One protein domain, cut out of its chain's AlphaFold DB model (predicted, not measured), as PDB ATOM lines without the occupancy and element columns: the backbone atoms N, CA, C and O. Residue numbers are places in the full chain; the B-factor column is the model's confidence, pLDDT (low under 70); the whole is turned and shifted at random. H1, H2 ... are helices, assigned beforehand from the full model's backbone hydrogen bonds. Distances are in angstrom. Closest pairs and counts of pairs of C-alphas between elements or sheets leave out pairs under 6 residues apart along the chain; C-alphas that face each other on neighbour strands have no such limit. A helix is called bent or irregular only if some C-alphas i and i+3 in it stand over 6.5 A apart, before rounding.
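Overview. This is residues 8 to 59 and 79 to 134 of the 397 residues of an uncharacterized protein of Vitis vinifera (UniProt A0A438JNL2). Two long bent helices, H3 and H2, lie side by side and run opposite ways as a long, slender pair; at one end of it H4 packs across both helices, while H1 meets the end of H3 at about a right angle and its first residues, 9 to 14, stick out. At the other end of the pair, residues 53 to 59, of which 53 to 57 belong to H2, stick out past H3. The printed part has 108 residues with four named helices, in the order H1, H2, H3, H4, and no named strand; its class is all helix. The whole is loose, with a radius of gyration of the C-alphas of 18.9 A, and elongated, spanning 63 by 34 by 21 A.

Along the chain. H3, residues 82 to 114, was assigned as one helix by its hydrogen bonds but is bent: C-alphas 92 and 95 are 6.6 A apart. Its arms are H3a, residues 82 to 92, and H3b, residues 95 to 114, 28.2 A long and ending at C-alpha 114 at (-18.412, 14.699, -36.618). H2, residues 26 to 57, likewise assigned as one helix by its hydrogen bonds, is bent where C-alphas 33 and 36 are 6.6 A apart; its arms are H2a, residues 26 to 33, and H2b, residues 36 to 57, 31.7 A long. H1, residues 9 to 22, begins at C-alpha 9 at (-30.723, 1.736, -39.936) and is 19.9 A long. H4, residues 122 to 132, ends at C-alpha 132 at (-9.748, 17.142, -22.335).

Arrangement. H3 is the hub, touching the three other helices. H3b, with residues 101 to 110 alone, touches H2a at a shallow tilt of 14 degrees, opposite ways; the closest C-alphas, of Val 33 and Thr 102, are 5.8 A apart. H2b, with residues 44 to 51 alone, touches H3a, closest at the C-alphas of His 44 and Leu 87, 6.5 A, at a shallow tilt of 32 degrees, only just short of steep, opposite ways. H4 touches H3b, about perpendicular at 76 degrees, with the C-alphas of Thr 105 and Ser 129 closest at 5.5 A. H1 touches H3b with residues 19 to 22 alone, at 89 degrees, about perpendicular; Ile 19 and Ile 113 have the closest C-alphas, 6.7 A. H1 and H4 are apart. In H1, H2a, H2b, H3a, H3b and H4 every O i to N i+4 pair is within hydrogen-bond range.

Size, cuts and confidence. The C-alphas of Pro 59 and Arg 118 are the two farthest apart, 63.3 A. Residues 60 to 78 are not printed, and C-alphas 59 and 79 are 16.9 A apart across this cut, which lies in the link from H2 to H3. The link from H1 to H2 is tight, and that from H3 to H4 is short. The mean pLDDT of the printed part is 77.3; 19 residues are under 70, among them residues 8 to 13, 55 to 59 and 117 to 120.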
ATOM      1  N   GLY A   8     -33.090   5.839 -41.350       57.44
ATOM      2  CA  GLY A   8     -33.282   4.413 -41.071       57.44
ATOM      3  C   GLY A   8     -31.937   3.692 -40.897       57.44
ATOM      4  O   GLY A   8     -30.892   4.228 -41.265       57.44
ATOM      5  N   THR A   9     -31.939   2.459 -40.378       58.72
ATOM      6  CA  THR A   9     -30.723   1.736 -39.936       58.72
ATOM      7  C   THR A   9     -29.560   1.782 -40.940       58.72
ATOM      8  O   THR A   9     -28.416   2.004 -40.553       58.72
ATOM      9  N   PHE A  10     -29.848   1.641 -42.239       62.47
ATOM     10  CA  PHE A  10     -28.846   1.722 -43.310       62.47
ATOM     11  C   PHE A  10     -28.185   3.107 -43.431       62.47
ATOM     12  O   PHE A  10     -26.983   3.201 -43.662       62.47
ATOM     13  N   GLY A  11     -28.944   4.187 -43.235       67.38
ATOM     14  CA  GLY A  11     -28.415   5.549 -43.226       67.38
ATOM     15  C   GLY A  11     -27.473   5.797 -42.046       67.38
ATOM     16  O   GLY A  11     -26.417   6.393 -42.234       67.38
ATOM     17  N   ILE A  12     -27.807   5.289 -40.855       69.88
ATOM     18  CA  ILE A  12     -26.943   5.400 -39.667       69.88
ATOM     19  C   ILE A  12     -25.604   4.692 -39.919       69.88
ATOM     20  O   ILE A  12     -24.547   5.281 -39.703       69.88
ATOM     21  N   ILE A  13     -25.640   3.465 -40.455       66.81
ATOM     22  CA  ILE A  13     -24.433   2.709 -40.832       66.81
ATOM     23  C   ILE A  13     -23.624   3.471 -41.893       66.81
ATOM     24  O   ILE A  13     -22.409   3.607 -41.759       66.81
ATOM     25  N   ARG A  14     -24.283   4.026 -42.919       71.50
ATOM     26  CA  ARG A  14     -23.630   4.814 -43.975       71.50
ATOM     27  C   ARG A  14     -22.895   6.038 -43.423       71.50
ATOM     28  O   ARG A  14     -21.770   6.296 -43.846       71.50
ATOM     29  N   GLU A  15     -23.497   6.784 -42.498       73.06
ATOM     30  CA  GLU A  15     -22.831   7.936 -41.878       73.06
ATOM     31  C   GLU A  15     -21.717   7.509 -40.908       73.06
ATOM     32  O   GLU A  15     -20.674   8.155 -40.886       73.06
ATOM     33  N   ALA A  16     -21.865   6.398 -40.177       69.25
ATOM     34  CA  ALA A  16     -20.794   5.853 -39.337       69.25
ATOM     35  C   ALA A  16     -19.558   5.446 -40.166       69.25
ATOM     36  O   ALA A  16     -18.439   5.862 -39.861       69.25
ATOM     37  N   VAL A  17     -19.762   4.720 -41.272       71.75
ATOM     38  CA  VAL A  17     -18.697   4.371 -42.230       71.75
ATOM     39  C   VAL A  17     -18.085   5.631 -42.847       71.75
ATOM     40  O   VAL A  17     -16.861   5.749 -42.930       71.75
ATOM     41  N   ARG A  18     -18.907   6.624 -43.218       74.38
ATOM     42  CA  ARG A  18     -18.414   7.913 -43.722       74.38
ATOM     43  C   ARG A  18     -17.546   8.639 -42.691       74.38
ATOM     44  O   ARG A  18     -16.537   9.205 -43.092       74.38
ATOM     45  N   ILE A  19     -17.897   8.636 -41.403       72.44
ATOM     46  CA  ILE A  19     -17.082   9.258 -40.340       72.44
ATOM     47  C   ILE A  19     -15.697   8.601 -40.270       72.44
ATOM     48  O   ILE A  19     -14.702   9.323 -40.248       72.44
ATOM     49  N   GLY A  20     -15.626   7.265 -40.320       67.19
ATOM     50  CA  GLY A  20     -14.355   6.535 -40.314       67.19
ATOM     51  C   GLY A  20     -13.473   6.814 -41.538       67.19
ATOM     52  O   GLY A  20     -12.264   6.958 -41.398       67.19
ATOM     53  N   ILE A  21     -14.072   6.962 -42.724       72.19
ATOM     54  CA  ILE A  21     -13.351   7.290 -43.969       72.19
ATOM     55  C   ILE A  21     -12.965   8.783 -44.035       72.19
ATOM     56  O   ILE A  21     -11.963   9.137 -44.652       72.19
ATOM     57  N   ARG A  22     -13.732   9.680 -43.397       71.44
ATOM     58  CA  ARG A  22     -13.548  11.143 -43.495       71.44
ATOM     59  C   ARG A  22     -12.258  11.656 -42.848       71.44
ATOM     60  O   ARG A  22     -11.838  12.764 -43.171       71.44
ATOM     61  N   ASN A  23     -11.633  10.887 -41.958       71.62
ATOM     62  CA  ASN A  23     -10.313  11.205 -41.421       71.62
ATOM     63  C   ASN A  23      -9.410   9.956 -41.490       71.62
ATOM     64  O   ASN A  23      -9.664   9.006 -40.746       71.62
ATOM     65  N   PRO A  24      -8.340   9.947 -42.313       74.19
ATOM     66  CA  PRO A  24      -7.464   8.783 -42.462       74.19
ATOM     67  C   PRO A  24      -6.727   8.417 -41.165       74.19
ATOM     68  O   PRO A  24      -6.298   7.278 -41.012       74.19
ATOM     69  N   SER A  25      -6.614   9.342 -40.208       77.69
ATOM     70  CA  SER A  25      -6.035   9.091 -38.887       77.69
ATOM     71  C   SER A  25      -6.995   8.375 -37.925       77.69
ATOM     72  O   SER A  25      -6.549   7.861 -36.906       77.69
ATOM     73  N   PHE A  26      -8.295   8.269 -38.219       77.31
ATOM     74  CA  PHE A  26      -9.237   7.608 -37.307       77.31
ATOM     75  C   PHE A  26      -8.977   6.100 -37.174       77.31
ATOM     76  O   PHE A  26      -8.929   5.579 -36.061       77.31
ATOM     77  N   ILE A  27      -8.778   5.406 -38.299       80.69
ATOM     78  CA  ILE A  27      -8.606   3.945 -38.314       80.69
ATOM     79  C   ILE A  27      -7.288   3.527 -37.633       80.69
ATOM     80  O   ILE A  27      -7.355   2.703 -36.723       80.69
ATOM     81  N   PRO A  28      -6.108   4.108 -37.953       79.88
ATOM     82  CA  PRO A  28      -4.870   3.763 -37.257       79.88
ATOM     83  C   PRO A  28      -4.914   4.099 -35.764       79.88
ATOM     84  O   PRO A  28      -4.373   3.338 -34.969       79.88
ATOM     85  N   LEU A  29      -5.583   5.188 -35.360       80.44
ATOM     86  CA  LEU A  29      -5.752   5.534 -33.945       80.44
ATOM     87  C   LEU A  29      -6.565   4.471 -33.197       80.44
ATOM     88  O   LEU A  29      -6.134   4.013 -32.139       80.44
ATOM     89  N   ALA A  30      -7.708   4.058 -33.751       81.62
ATOM     90  CA  ALA A  30      -8.528   2.997 -33.172       81.62
ATOM     91  C   ALA A  30      -7.726   1.690 -33.042       81.62
ATOM     92  O   ALA A  30      -7.699   1.095 -31.965       81.62
ATOM     93  N   THR A  31      -6.990   1.302 -34.090       80.50
ATOM     94  CA  THR A  31      -6.106   0.129 -34.066       80.50
ATOM     95  C   THR A  31      -5.039   0.239 -32.973       80.50
ATOM     96  O   THR A  31      -4.959  -0.650 -32.132       80.50
ATOM     97  N   ILE A  32      -4.267   1.332 -32.926       83.88
ATOM     98  CA  ILE A  32      -3.182   1.538 -31.947       83.88
ATOM     99  C   ILE A  32      -3.695   1.465 -30.504       83.88
ATOM    100  O   ILE A  32      -3.039   0.860 -29.660       83.88
ATOM    101  N   VAL A  33      -4.858   2.052 -30.211       82.31
ATOM    102  CA  VAL A  33      -5.422   2.059 -28.850       82.31
ATOM    103  C   VAL A  33      -6.034   0.701 -28.480       82.31
ATOM    104  O   VAL A  33      -5.928   0.280 -27.331       82.31
ATOM    105  N   SER A  34      -6.604  -0.024 -29.451       83.88
ATOM    106  CA  SER A  34      -7.135  -1.382 -29.249       83.88
ATOM    107  C   SER A  34      -6.059  -2.473 -29.131       83.88
ATOM    108  O   SER A  34      -6.298  -3.495 -28.494       83.88
ATOM    109  N   LEU A  35      -4.862  -2.267 -29.693       84.75
ATOM    110  CA  LEU A  35      -3.769  -3.245 -29.682       84.75
ATOM    111  C   LEU A  35      -3.323  -3.685 -28.266       84.75
ATOM    112  O   LEU A  35      -3.289  -4.890 -28.027       84.75
ATOM    113  N   PRO A  36      -3.014  -2.787 -27.301       85.81
ATOM    114  CA  PRO A  36      -2.629  -3.207 -25.950       85.81
ATOM    115  C   PRO A  36      -3.769  -3.906 -25.200       85.81
ATOM    116  O   PRO A  36      -3.512  -4.849 -24.454       85.81
ATOM    117  N   LEU A  37      -5.020  -3.483 -25.424       82.00
ATOM    118  CA  LEU A  37      -6.204  -4.162 -24.893       82.00
ATOM    119  C   LEU A  37      -6.253  -5.607 -25.407       82.00
ATOM    120  O   LEU A  37      -6.311  -6.535 -24.610       82.00
ATOM    121  N   PHE A  38      -6.140  -5.792 -26.724       83.88
ATOM    122  CA  PHE A  38      -6.129  -7.104 -27.362       83.88
ATOM    123  C   PHE A  38      -5.017  -8.016 -26.819       83.88
ATOM    124  O   PHE A  38      -5.295  -9.147 -26.420       83.88
ATOM    125  N   CYS A  39      -3.778  -7.521 -26.732       83.38
ATOM    126  CA  CYS A  39      -2.652  -8.296 -26.206       83.38
ATOM    127  C   CYS A  39      -2.874  -8.761 -24.757       83.38
ATOM    128  O   CYS A  39      -2.572  -9.908 -24.433       83.38
ATOM    129  N   ILE A  40      -3.415  -7.903 -23.885       81.62
ATOM    130  CA  ILE A  40      -3.636  -8.255 -22.474       81.62
ATOM    131  C   ILE A  40      -4.864  -9.167 -22.316       81.62
ATOM    132  O   ILE A  40      -4.831 -10.075 -21.488       81.62
ATOM    133  N   THR A  41      -5.908  -9.005 -23.135       78.94
ATOM    134  CA  THR A  41      -7.044  -9.941 -23.170       78.94
ATOM    135  C   THR A  41      -6.613 -11.335 -23.639       78.94
ATOM    136  O   THR A  41      -7.002 -12.317 -23.011       78.94
ATOM    137  N   LEU A  42      -5.756 -11.444 -24.664       81.00
ATOM    138  CA  LEU A  42      -5.164 -12.729 -25.062       81.00
ATOM    139  C   LEU A  42      -4.312 -13.343 -23.945       81.00
ATOM    140  O   LEU A  42      -4.452 -14.527 -23.657       81.00
ATOM    141  N   LEU A  43      -3.451 -12.548 -23.301       84.25
ATOM    142  CA  LEU A  43      -2.628 -13.010 -22.180       84.25
ATOM    143  C   LEU A  43      -3.501 -13.564 -21.042       84.25
ATOM    144  O   LEU A  43      -3.214 -14.630 -20.507       84.25
ATOM    145  N   HIS A  44      -4.580 -12.856 -20.700       82.50
ATOM    146  CA  HIS A  44      -5.554 -13.282 -19.700       82.50
ATOM    147  C   HIS A  44      -6.237 -14.602 -20.084       82.50
ATOM    148  O   HIS A  44      -6.310 -15.502 -19.254       82.50
ATOM    149  N   GLU A  45      -6.704 -14.747 -21.327       80.25
ATOM    150  CA  GLU A  45      -7.347 -15.980 -21.803       80.25
ATOM    151  C   GLU A  45      -6.385 -17.180 -21.763       80.25
ATOM    152  O   GLU A  45      -6.731 -18.238 -21.241       80.25
ATOM    153  N   LEU A  46      -5.140 -17.004 -22.219       80.25
ATOM    154  CA  LEU A  46      -4.106 -18.045 -22.166       80.25
ATOM    155  C   LEU A  46      -3.774 -18.455 -20.720       80.25
ATOM    156  O   LEU A  46      -3.674 -19.645 -20.417       80.25
ATOM    157  N   LEU A  47      -3.652 -17.483 -19.807       80.62
ATOM    158  CA  LEU A  47      -3.444 -17.739 -18.377       80.62
ATOM    159  C   LEU A  47      -4.642 -18.464 -17.744       80.62
ATOM    160  O   LEU A  47      -4.443 -19.398 -16.965       80.62
ATOM    161  N   LEU A  48      -5.873 -18.070 -18.085       78.00
ATOM    162  CA  LEU A  48      -7.105 -18.708 -17.613       78.00
ATOM    163  C   LEU A  48      -7.167 -20.177 -18.050       78.00
ATOM    164  O   LEU A  48      -7.397 -21.052 -17.214       78.00
ATOM    165  N   GLN A  49      -6.915 -20.454 -19.332       78.19
ATOM    166  CA  GLN A  49      -6.905 -21.812 -19.883       78.19
ATOM    167  C   GLN A  49      -5.819 -22.682 -19.239       78.19
ATOM    168  O   GLN A  49      -6.099 -23.817 -18.850       78.19
ATOM    169  N   HIS A  50      -4.611 -22.144 -19.044       76.38
ATOM    170  CA  HIS A  50      -3.520 -22.855 -18.375       76.38
ATOM    171  C   HIS A  50      -3.867 -23.216 -16.920       76.38
ATOM    172  O   HIS A  50      -3.731 -24.373 -16.523       76.38
ATOM    173  N   ILE A  51      -4.386 -22.259 -16.139       74.94
ATOM    174  CA  ILE A  51      -4.807 -22.481 -14.744       74.94
ATOM    175  C   ILE A  51      -5.965 -23.488 -14.668       74.94
ATOM    176  O   ILE A  51      -5.984 -24.340 -13.778       74.94
ATOM    177  N   LEU A  52      -6.925 -23.424 -15.596       70.50
ATOM    178  CA  LEU A  52      -8.044 -24.367 -15.657       70.50
ATOM    179  C   LEU A  52      -7.565 -25.790 -15.977       70.50
ATOM    180  O   LEU A  52      -8.019 -26.747 -15.345       70.50
ATOM    181  N   MET A  53      -6.623 -25.932 -16.914       73.06
ATOM    182  CA  MET A  53      -6.044 -27.223 -17.280       73.06
ATOM    183  C   MET A  53      -5.241 -27.821 -16.116       73.06
ATOM    184  O   MET A  53      -5.497 -28.966 -15.741       73.06
ATOM    185  N   GLU A  54      -4.372 -27.034 -15.470       71.62
ATOM    186  CA  GLU A  54      -3.622 -27.416 -14.261       71.62
ATOM    187  C   GLU A  54      -4.561 -27.865 -13.123       71.62
ATOM    188  O   GLU A  54      -4.370 -28.933 -12.533       71.62
ATOM    189  N   ALA A  55      -5.635 -27.111 -12.866       66.94
ATOM    190  CA  ALA A  55      -6.639 -27.465 -11.864       66.94
ATOM    191  C   ALA A  55      -7.373 -28.776 -12.205       66.94
ATOM    192  O   ALA A  55      -7.579 -29.612 -11.319       66.94
ATOM    193  N   SER A  56      -7.732 -28.986 -13.478       62.44
ATOM    194  CA  SER A  56      -8.431 -30.194 -13.948       62.44
ATOM    195  C   SER A  56      -7.576 -31.465 -13.872       62.44
ATOM    196  O   SER A  56      -8.102 -32.544 -13.596       62.44
ATOM    197  N   LEU A  57      -6.257 -31.336 -14.060       62.81
ATOM    198  CA  LEU A  57      -5.301 -32.443 -13.990       62.81
ATOM    199  C   LEU A  57      -4.857 -32.759 -12.552       62.81
ATOM    200  O   LEU A  57      -4.224 -33.790 -12.318       62.81
ATOM    201  N   SER A  58      -5.173 -31.893 -11.582       58.16
ATOM    202  CA  SER A  58      -4.659 -32.010 -10.217       58.16
ATOM    203  C   SER A  58      -5.152 -33.296  -9.507       58.16
ATOM    204  O   SER A  58      -6.348 -33.468  -9.243       58.16
ATOM    205  N   PRO A  59      -4.254 -34.224  -9.111       49.91
ATOM    206  CA  PRO A  59      -4.656 -35.510  -8.523       49.91
ATOM    207  C   PRO A  59      -5.280 -35.380  -7.123       49.91
ATOM    208  O   PRO A  59      -5.875 -36.337  -6.619       49.91
ATOM    209  N   MET A  79      -8.839 -20.973  -4.511       53.53
ATOM    210  CA  MET A  79      -9.306 -19.662  -4.998       53.53
ATOM    211  C   MET A  79      -8.342 -18.525  -4.618       53.53
ATOM    212  O   MET A  79      -8.201 -17.569  -5.373       53.53
ATOM    213  N   MET A  80      -7.638 -18.658  -3.491       54.66
ATOM    214  CA  MET A  80      -6.588 -17.744  -3.023       54.66
ATOM    215  C   MET A  80      -5.183 -18.096  -3.550       54.66
ATOM    216  O   MET A  80      -4.182 -17.602  -3.026       54.66
ATOM    217  N   SER A  81      -5.073 -18.922  -4.599       71.44
ATOM    218  CA  SER A  81      -3.803 -19.129  -5.303       71.44
ATOM    219  C   SER A  81      -3.307 -17.814  -5.906       71.44
ATOM    220  O   SER A  81      -4.062 -17.101  -6.571       71.44
ATOM    221  N   GLY A  82      -2.013 -17.513  -5.747       75.19
ATOM    222  CA  GLY A  82      -1.401 -16.299  -6.299       75.19
ATOM    223  C   GLY A  82      -1.586 -16.153  -7.816       75.19
ATOM    224  O   GLY A  82      -1.701 -15.033  -8.302       75.19
ATOM    225  N   ARG A  83      -1.708 -17.270  -8.553       77.06
ATOM    226  CA  ARG A  83      -2.021 -17.283  -9.996       77.06
ATOM    227  C   ARG A  83      -3.447 -16.798 -10.288       77.06
ATOM    228  O   ARG A  83      -3.647 -15.995 -11.193       77.06
ATOM    229  N   VAL A  84      -4.426 -17.236  -9.492       76.31
ATOM    230  CA  VAL A  84      -5.841 -16.830  -9.616       76.31
ATOM    231  C   VAL A  84      -6.019 -15.369  -9.200       76.31
ATOM    232  O   VAL A  84      -6.704 -14.613  -9.887       76.31
ATOM    233  N   LEU A  85      -5.346 -14.940  -8.127       79.44
ATOM    234  CA  LEU A  85      -5.335 -13.541  -7.700       79.44
ATOM    235  C   LEU A  85      -4.691 -12.627  -8.756       79.44
ATOM    236  O   LEU A  85      -5.241 -11.571  -9.058       79.44
ATOM    237  N   LEU A  86      -3.567 -13.040  -9.354       83.19
ATOM    238  CA  LEU A  86      -2.918 -12.316 -10.451       83.19
ATOM    239  C   LEU A  86      -3.852 -12.172 -11.661       83.19
ATOM    240  O   LEU A  86      -3.975 -11.074 -12.200       83.19
ATOM    241  N   LEU A  87      -4.537 -13.250 -12.053       82.50
ATOM    242  CA  LEU A  87      -5.500 -13.239 -13.156       82.50
ATOM    243  C   LEU A  87      -6.673 -12.283 -12.875       82.50
ATOM    244  O   LEU A  87      -7.001 -11.441 -13.711       82.50
ATOM    245  N   ALA A  88      -7.248 -12.345 -11.671       79.94
ATOM    246  CA  ALA A  88      -8.322 -11.451 -11.249       79.94
ATOM    247  C   ALA A  88      -7.881  -9.974 -11.223       79.94
ATOM    248  O   ALA A  88      -8.632  -9.103 -11.661       79.94
ATOM    249  N   LEU A  89      -6.658  -9.681 -10.764       83.06
ATOM    250  CA  LEU A  89      -6.084  -8.330 -10.781       83.06
ATOM    251  C   LEU A  89      -5.824  -7.825 -12.208       83.06
ATOM    252  O   LEU A  89      -6.097  -6.657 -12.491       83.06
ATOM    253  N   LEU A  90      -5.346  -8.693 -13.109       84.06
ATOM    254  CA  LEU A  90      -5.143  -8.396 -14.532       84.06
ATOM    255  C   LEU A  90      -6.472  -8.051 -15.232       84.06
ATOM    256  O   LEU A  90      -6.531  -7.122 -16.038       84.06
ATOM    257  N   TYR A  91      -7.552  -8.749 -14.879       79.81
ATOM    258  CA  TYR A  91      -8.899  -8.448 -15.361       79.81
ATOM    259  C   TYR A  91      -9.446  -7.127 -14.796       79.81
ATOM    260  O   TYR A  91      -9.835  -6.234 -15.550       79.81
ATOM    261  N   LEU A  92      -9.430  -6.967 -13.467       77.12
ATOM    262  CA  LEU A  92     -10.049  -5.833 -12.769       77.12
ATOM    263  C   LEU A  92      -9.386  -4.479 -13.040       77.12
ATOM    264  O   LEU A  92     -10.078  -3.463 -12.989       77.12
ATOM    265  N   ILE A  93      -8.067  -4.443 -13.262       83.12
ATOM    266  CA  ILE A  93      -7.305  -3.187 -13.312       83.12
ATOM    267  C   ILE A  93      -6.865  -2.839 -14.748       83.12
ATOM    268  O   ILE A  93      -7.475  -1.937 -15.325       83.12
ATOM    269  N   PRO A  94      -5.857  -3.486 -15.374       84.25
ATOM    270  CA  PRO A  94      -5.350  -3.035 -16.670       84.25
ATOM    271  C   PRO A  94      -6.319  -3.287 -17.833       84.25
ATOM    272  O   PRO A  94      -6.493  -2.374 -18.637       84.25
ATOM    273  N   ILE A  95      -6.992  -4.446 -17.919       82.19
ATOM    274  CA  ILE A  95      -7.994  -4.688 -18.981       82.19
ATOM    275  C   ILE A  95      -9.123  -3.657 -18.881       82.19
ATOM    276  O   ILE A  95      -9.451  -2.978 -19.854       82.19
ATOM    277  N   GLN A  96      -9.670  -3.482 -17.678       84.12
ATOM    278  CA  GLN A  96     -10.774  -2.563 -17.430       84.12
ATOM    279  C   GLN A  96     -10.392  -1.095 -17.700       84.12
ATOM    280  O   GLN A  96     -11.148  -0.354 -18.330       84.12
ATOM    281  N   PHE A  97      -9.187  -0.670 -17.312       86.75
ATOM    282  CA  PHE A  97      -8.686   0.671 -17.619       86.75
ATOM    283  C   PHE A  97      -8.475   0.895 -19.127       86.75
ATOM    284  O   PHE A  97      -8.868   1.937 -19.658       86.75
ATOM    285  N   LEU A  98      -7.908  -0.085 -19.840       86.56
ATOM    286  CA  LEU A  98      -7.676   0.002 -21.286       86.56
ATOM    287  C   LEU A  98      -8.975  -0.007 -22.094       86.56
ATOM    288  O   LEU A  98      -9.080   0.731 -23.076       86.56
ATOM    289  N   ASN A  99      -9.991  -0.756 -21.663       85.50
ATOM    290  CA  ASN A  99     -11.333  -0.683 -22.239       85.50
ATOM    291  C   ASN A  99     -11.915   0.736 -22.136       85.50
ATOM    292  O   ASN A  99     -12.386   1.284 -23.136       85.50
ATOM    293  N   LEU A 100     -11.833   1.372 -20.958       88.88
ATOM    294  CA  LEU A 100     -12.293   2.754 -20.775       88.88
ATOM    295  C   LEU A 100     -11.504   3.738 -21.652       88.88
ATOM    296  O   LEU A 100     -12.106   4.583 -22.310       88.88
ATOM    297  N   LEU A 101     -10.174   3.613 -21.711       87.62
ATOM    298  CA  LEU A 101      -9.314   4.460 -22.549       87.62
ATOM    299  C   LEU A 101      -9.630   4.312 -24.050       87.62
ATOM    300  O   LEU A 101      -9.652   5.307 -24.785       87.62
ATOM    301  N   THR A 102      -9.925   3.086 -24.490       87.00
ATOM    302  CA  THR A 102     -10.342   2.766 -25.863       87.00
ATOM    303  C   THR A 102     -11.700   3.383 -26.179       87.00
ATOM    304  O   THR A 102     -11.846   4.050 -27.208       87.00
ATOM    305  N   ALA A 103     -12.677   3.252 -25.275       87.38
ATOM    306  CA  ALA A 103     -13.995   3.864 -25.418       87.38
ATOM    307  C   ALA A 103     -13.910   5.400 -25.471       87.38
ATOM    308  O   ALA A 103     -14.408   6.007 -26.420       87.38
ATOM    309  N   VAL A 104     -13.211   6.022 -24.512       87.94
ATOM    310  CA  VAL A 104     -12.968   7.475 -24.454       87.94
ATOM    311  C   VAL A 104     -12.343   7.974 -25.753       87.94
ATOM    312  O   VAL A 104     -12.871   8.898 -26.372       87.94
ATOM    313  N   THR A 105     -11.257   7.349 -26.211       85.81
ATOM    314  CA  THR A 105     -10.541   7.820 -27.405       85.81
ATOM    315  C   THR A 105     -11.355   7.625 -28.678       85.81
ATOM    316  O   THR A 105     -11.391   8.533 -29.511       85.81
ATOM    317  N   THR A 106     -12.068   6.506 -28.820       85.31
ATOM    318  CA  THR A 106     -12.921   6.241 -29.989       85.31
ATOM    319  C   THR A 106     -14.088   7.228 -30.061       85.31
ATOM    320  O   THR A 106     -14.307   7.852 -31.101       85.31
ATOM    321  N   VAL A 107     -14.805   7.430 -28.948       86.88
ATOM    322  CA  VAL A 107     -15.968   8.330 -28.866       86.88
ATOM    323  C   VAL A 107     -15.558   9.793 -29.041       86.88
ATOM    324  O   VAL A 107     -16.173  10.506 -29.836       86.88
ATOM    325  N   TYR A 108     -14.490  10.236 -28.369       84.75
ATOM    326  CA  TYR A 108     -13.958  11.592 -28.520       84.75
ATOM    327  C   TYR A 108     -13.520  11.863 -29.967       84.75
ATOM    328  O   TYR A 108     -13.879  12.891 -30.544       84.75
ATOM    329  N   SER A 109     -12.810  10.917 -30.590       81.56
ATOM    330  CA  SER A 109     -12.346  11.040 -31.976       81.56
ATOM    331  C   SER A 109     -13.503  11.089 -32.971       81.56
ATOM    332  O   SER A 109     -13.534  11.968 -33.832       81.56
ATOM    333  N   ALA A 110     -14.492  10.200 -32.829       81.69
ATOM    334  CA  ALA A 110     -15.689  10.199 -33.667       81.69
ATOM    335  C   ALA A 110     -16.488  11.508 -33.521       81.69
ATOM    336  O   ALA A 110     -16.937  12.068 -34.523       81.69
ATOM    337  N   SER A 111     -16.609  12.035 -32.298       82.38
ATOM    338  CA  SER A 111     -17.261  13.319 -32.009       82.38
ATOM    339  C   SER A 111     -16.519  14.504 -32.637       82.38
ATOM    340  O   SER A 111     -17.125  15.301 -33.353       82.38
ATOM    341  N   ALA A 112     -15.194  14.580 -32.468       80.50
ATOM    342  CA  ALA A 112     -14.361  15.627 -33.059       80.50
ATOM    343  C   ALA A 112     -14.431  15.622 -34.599       80.50
ATOM    344  O   ALA A 112     -14.591  16.676 -35.219       80.50
ATOM    345  N   ILE A 113     -14.391  14.435 -35.220       79.12
ATOM    346  CA  ILE A 113     -14.571  14.285 -36.671       79.12
ATOM    347  C   ILE A 113     -15.988  14.692 -37.081       79.12
ATOM    348  O   ILE A 113     -16.146  15.364 -38.101       79.12
ATOM    349  N   HIS A 114     -17.026  14.325 -36.321       78.38
ATOM    350  CA  HIS A 114     -18.412  14.699 -36.618       78.38
ATOM    351  C   HIS A 114     -18.618  16.221 -36.572       78.38
ATOM    352  O   HIS A 114     -19.202  16.776 -37.504       78.38
ATOM    353  N   ALA A 115     -18.056  16.886 -35.557       80.00
ATOM    354  CA  ALA A 115     -18.076  18.337 -35.366       80.00
ATOM    355  C   ALA A 115     -17.263  19.132 -36.412       80.00
ATOM    356  O   ALA A 115     -17.311  20.358 -36.414       80.00
ATOM    357  N   GLY A 116     -16.530  18.459 -37.307       70.25
ATOM    358  CA  GLY A 116     -15.752  19.114 -38.360       70.25
ATOM    359  C   GLY A 116     -14.438  19.722 -37.869       70.25
ATOM    360  O   GLY A 116     -13.949  20.678 -38.473       70.25
ATOM    361  N   ALA A 117     -13.854  19.188 -36.790       66.44
ATOM    362  CA  ALA A 117     -12.505  19.560 -36.382       66.44
ATOM    363  C   ALA A 117     -11.505  19.321 -37.531       66.44
ATOM    364  O   ALA A 117     -11.651  18.379 -38.316       66.44
ATOM    365  N   ARG A 118     -10.474  20.174 -37.619       66.38
ATOM    366  CA  ARG A 118      -9.369  20.005 -38.581       66.38
ATOM    367  C   ARG A 118      -8.733  18.613 -38.421       66.38
ATOM    368  O   ARG A 118      -8.740  18.098 -37.303       66.38
ATOM    369  N   PRO A 119      -8.151  18.021 -39.482       60.00
ATOM    370  CA  PRO A 119      -7.372  16.794 -39.346       60.00
ATOM    371  C   PRO A 119      -6.202  17.035 -38.378       60.00
ATOM    372  O   PRO A 119      -5.248  17.739 -38.699       60.00
ATOM    373  N   LEU A 120      -6.338  16.499 -37.166       65.94
ATOM    374  CA  LEU A 120      -5.314  16.469 -36.123       65.94
ATOM    375  C   LEU A 120      -4.441  15.223 -36.314       65.94
ATOM    376  O   LEU A 120      -4.926  14.209 -36.822       65.94
ATOM    377  N   GLY A 121      -3.179  15.272 -35.879       78.31
ATOM    378  CA  GLY A 121      -2.317  14.092 -35.881       78.31
ATOM    379  C   GLY A 121      -2.840  12.995 -34.947       78.31
ATOM    380  O   GLY A 121      -3.556  13.270 -33.984       78.31
ATOM    381  N   LEU A 122      -2.444  11.741 -35.194       79.56
ATOM    382  CA  LEU A 122      -2.806  10.581 -34.358       79.56
ATOM    383  C   LEU A 122      -2.524  10.835 -32.868       79.56
ATOM    384  O   LEU A 122      -3.397  10.667 -32.015       79.56
ATOM    385  N   GLN A 123      -1.303  11.290 -32.577       80.88
ATOM    386  CA  GLN A 123      -0.848  11.609 -31.228       80.88
ATOM    387  C   GLN A 123      -1.607  12.802 -30.637       80.88
ATOM    388  O   GLN A 123      -1.970  12.760 -29.464       80.88
ATOM    389  N   ASP A 124      -1.916  13.825 -31.441       82.88
ATOM    390  CA  ASP A 124      -2.716  14.965 -30.992       82.88
ATOM    391  C   ASP A 124      -4.133  14.531 -30.620       82.88
ATOM    392  O   ASP A 124      -4.674  15.006 -29.626       82.88
ATOM    393  N   MET A 125      -4.756  13.635 -31.389       80.25
ATOM    394  CA  MET A 125      -6.097  13.125 -31.096       80.25
ATOM    395  C   MET A 125      -6.123  12.318 -29.792       80.25
ATOM    396  O   MET A 125      -7.012  12.547 -28.971       80.25
ATOM    397  N   LEU A 126      -5.126  11.456 -29.563       83.94
ATOM    398  CA  LEU A 126      -4.967  10.693 -28.318       83.94
ATOM    399  C   LEU A 126      -4.654  11.594 -27.111       83.94
ATOM    400  O   LEU A 126      -5.271  11.478 -26.057       83.94
ATOM    401  N   HIS A 127      -3.717  12.532 -27.258       85.69
ATOM    402  CA  HIS A 127      -3.378  13.468 -26.190       85.69
ATOM    403  C   HIS A 127      -4.573  14.367 -25.846       85.69
ATOM    404  O   HIS A 127      -4.882  14.573 -24.675       85.69
ATOM    405  N   ASN A 128      -5.300  14.861 -26.854       84.00
ATOM    406  CA  ASN A 128      -6.509  15.650 -26.633       84.00
ATOM    407  C   ASN A 128      -7.639  14.829 -25.998       84.00
ATOM    408  O   ASN A 128      -8.329  15.388 -25.148       84.00
ATOM    409  N   SER A 129      -7.839  13.550 -26.353       83.75
ATOM    410  CA  SER A 129      -8.857  12.725 -25.686       83.75
ATOM    411  C   SER A 129      -8.527  12.572 -24.200       83.75
ATOM    412  O   SER A 129      -9.386  12.837 -23.363       83.75
ATOM    413  N   ILE A 130      -7.277  12.263 -23.848       84.56
ATOM    414  CA  ILE A 130      -6.853  12.078 -22.452       84.56
ATOM    415  C   ILE A 130      -6.899  13.394 -21.660       84.56
ATOM    416  O   ILE A 130      -7.448  13.423 -20.559       84.56
ATOM    417  N   ALA A 131      -6.360  14.482 -22.217       84.56
ATOM    418  CA  ALA A 131      -6.211  15.760 -21.518       84.56
ATOM    419  C   ALA A 131      -7.515  16.572 -21.408       84.56
ATOM    420  O   ALA A 131      -7.660  17.363 -20.478       84.56
ATOM    421  N   LYS A 132      -8.465  16.406 -22.344       81.44
ATOM    422  CA  LYS A 132      -9.748  17.142 -22.335       81.44
ATOM    423  C   LYS A 132     -10.913  16.340 -21.758       81.44
ATOM    424  O   LYS A 132     -11.926  16.944 -21.406       81.44
ATOM    425  N   THR A 133     -10.800  15.016 -21.634       80.06
ATOM    426  CA  THR A 133     -11.863  14.198 -21.027       80.06
ATOM    427  C   THR A 133     -11.969  14.461 -19.528       80.06
ATOM    428  O   THR A 133     -10.995  14.394 -18.780       80.06
ATOM    429  N   ARG A 134     -13.195  14.707 -19.057       81.31
ATOM    430  CA  ARG A 134     -13.510  14.868 -17.634       81.31
ATOM    431  C   ARG A 134     -13.712  13.505 -16.978       81.31
ATOM    432  O   ARG A 134     -14.836  13.091 -16.722       81.31
TER     433      ARG A 134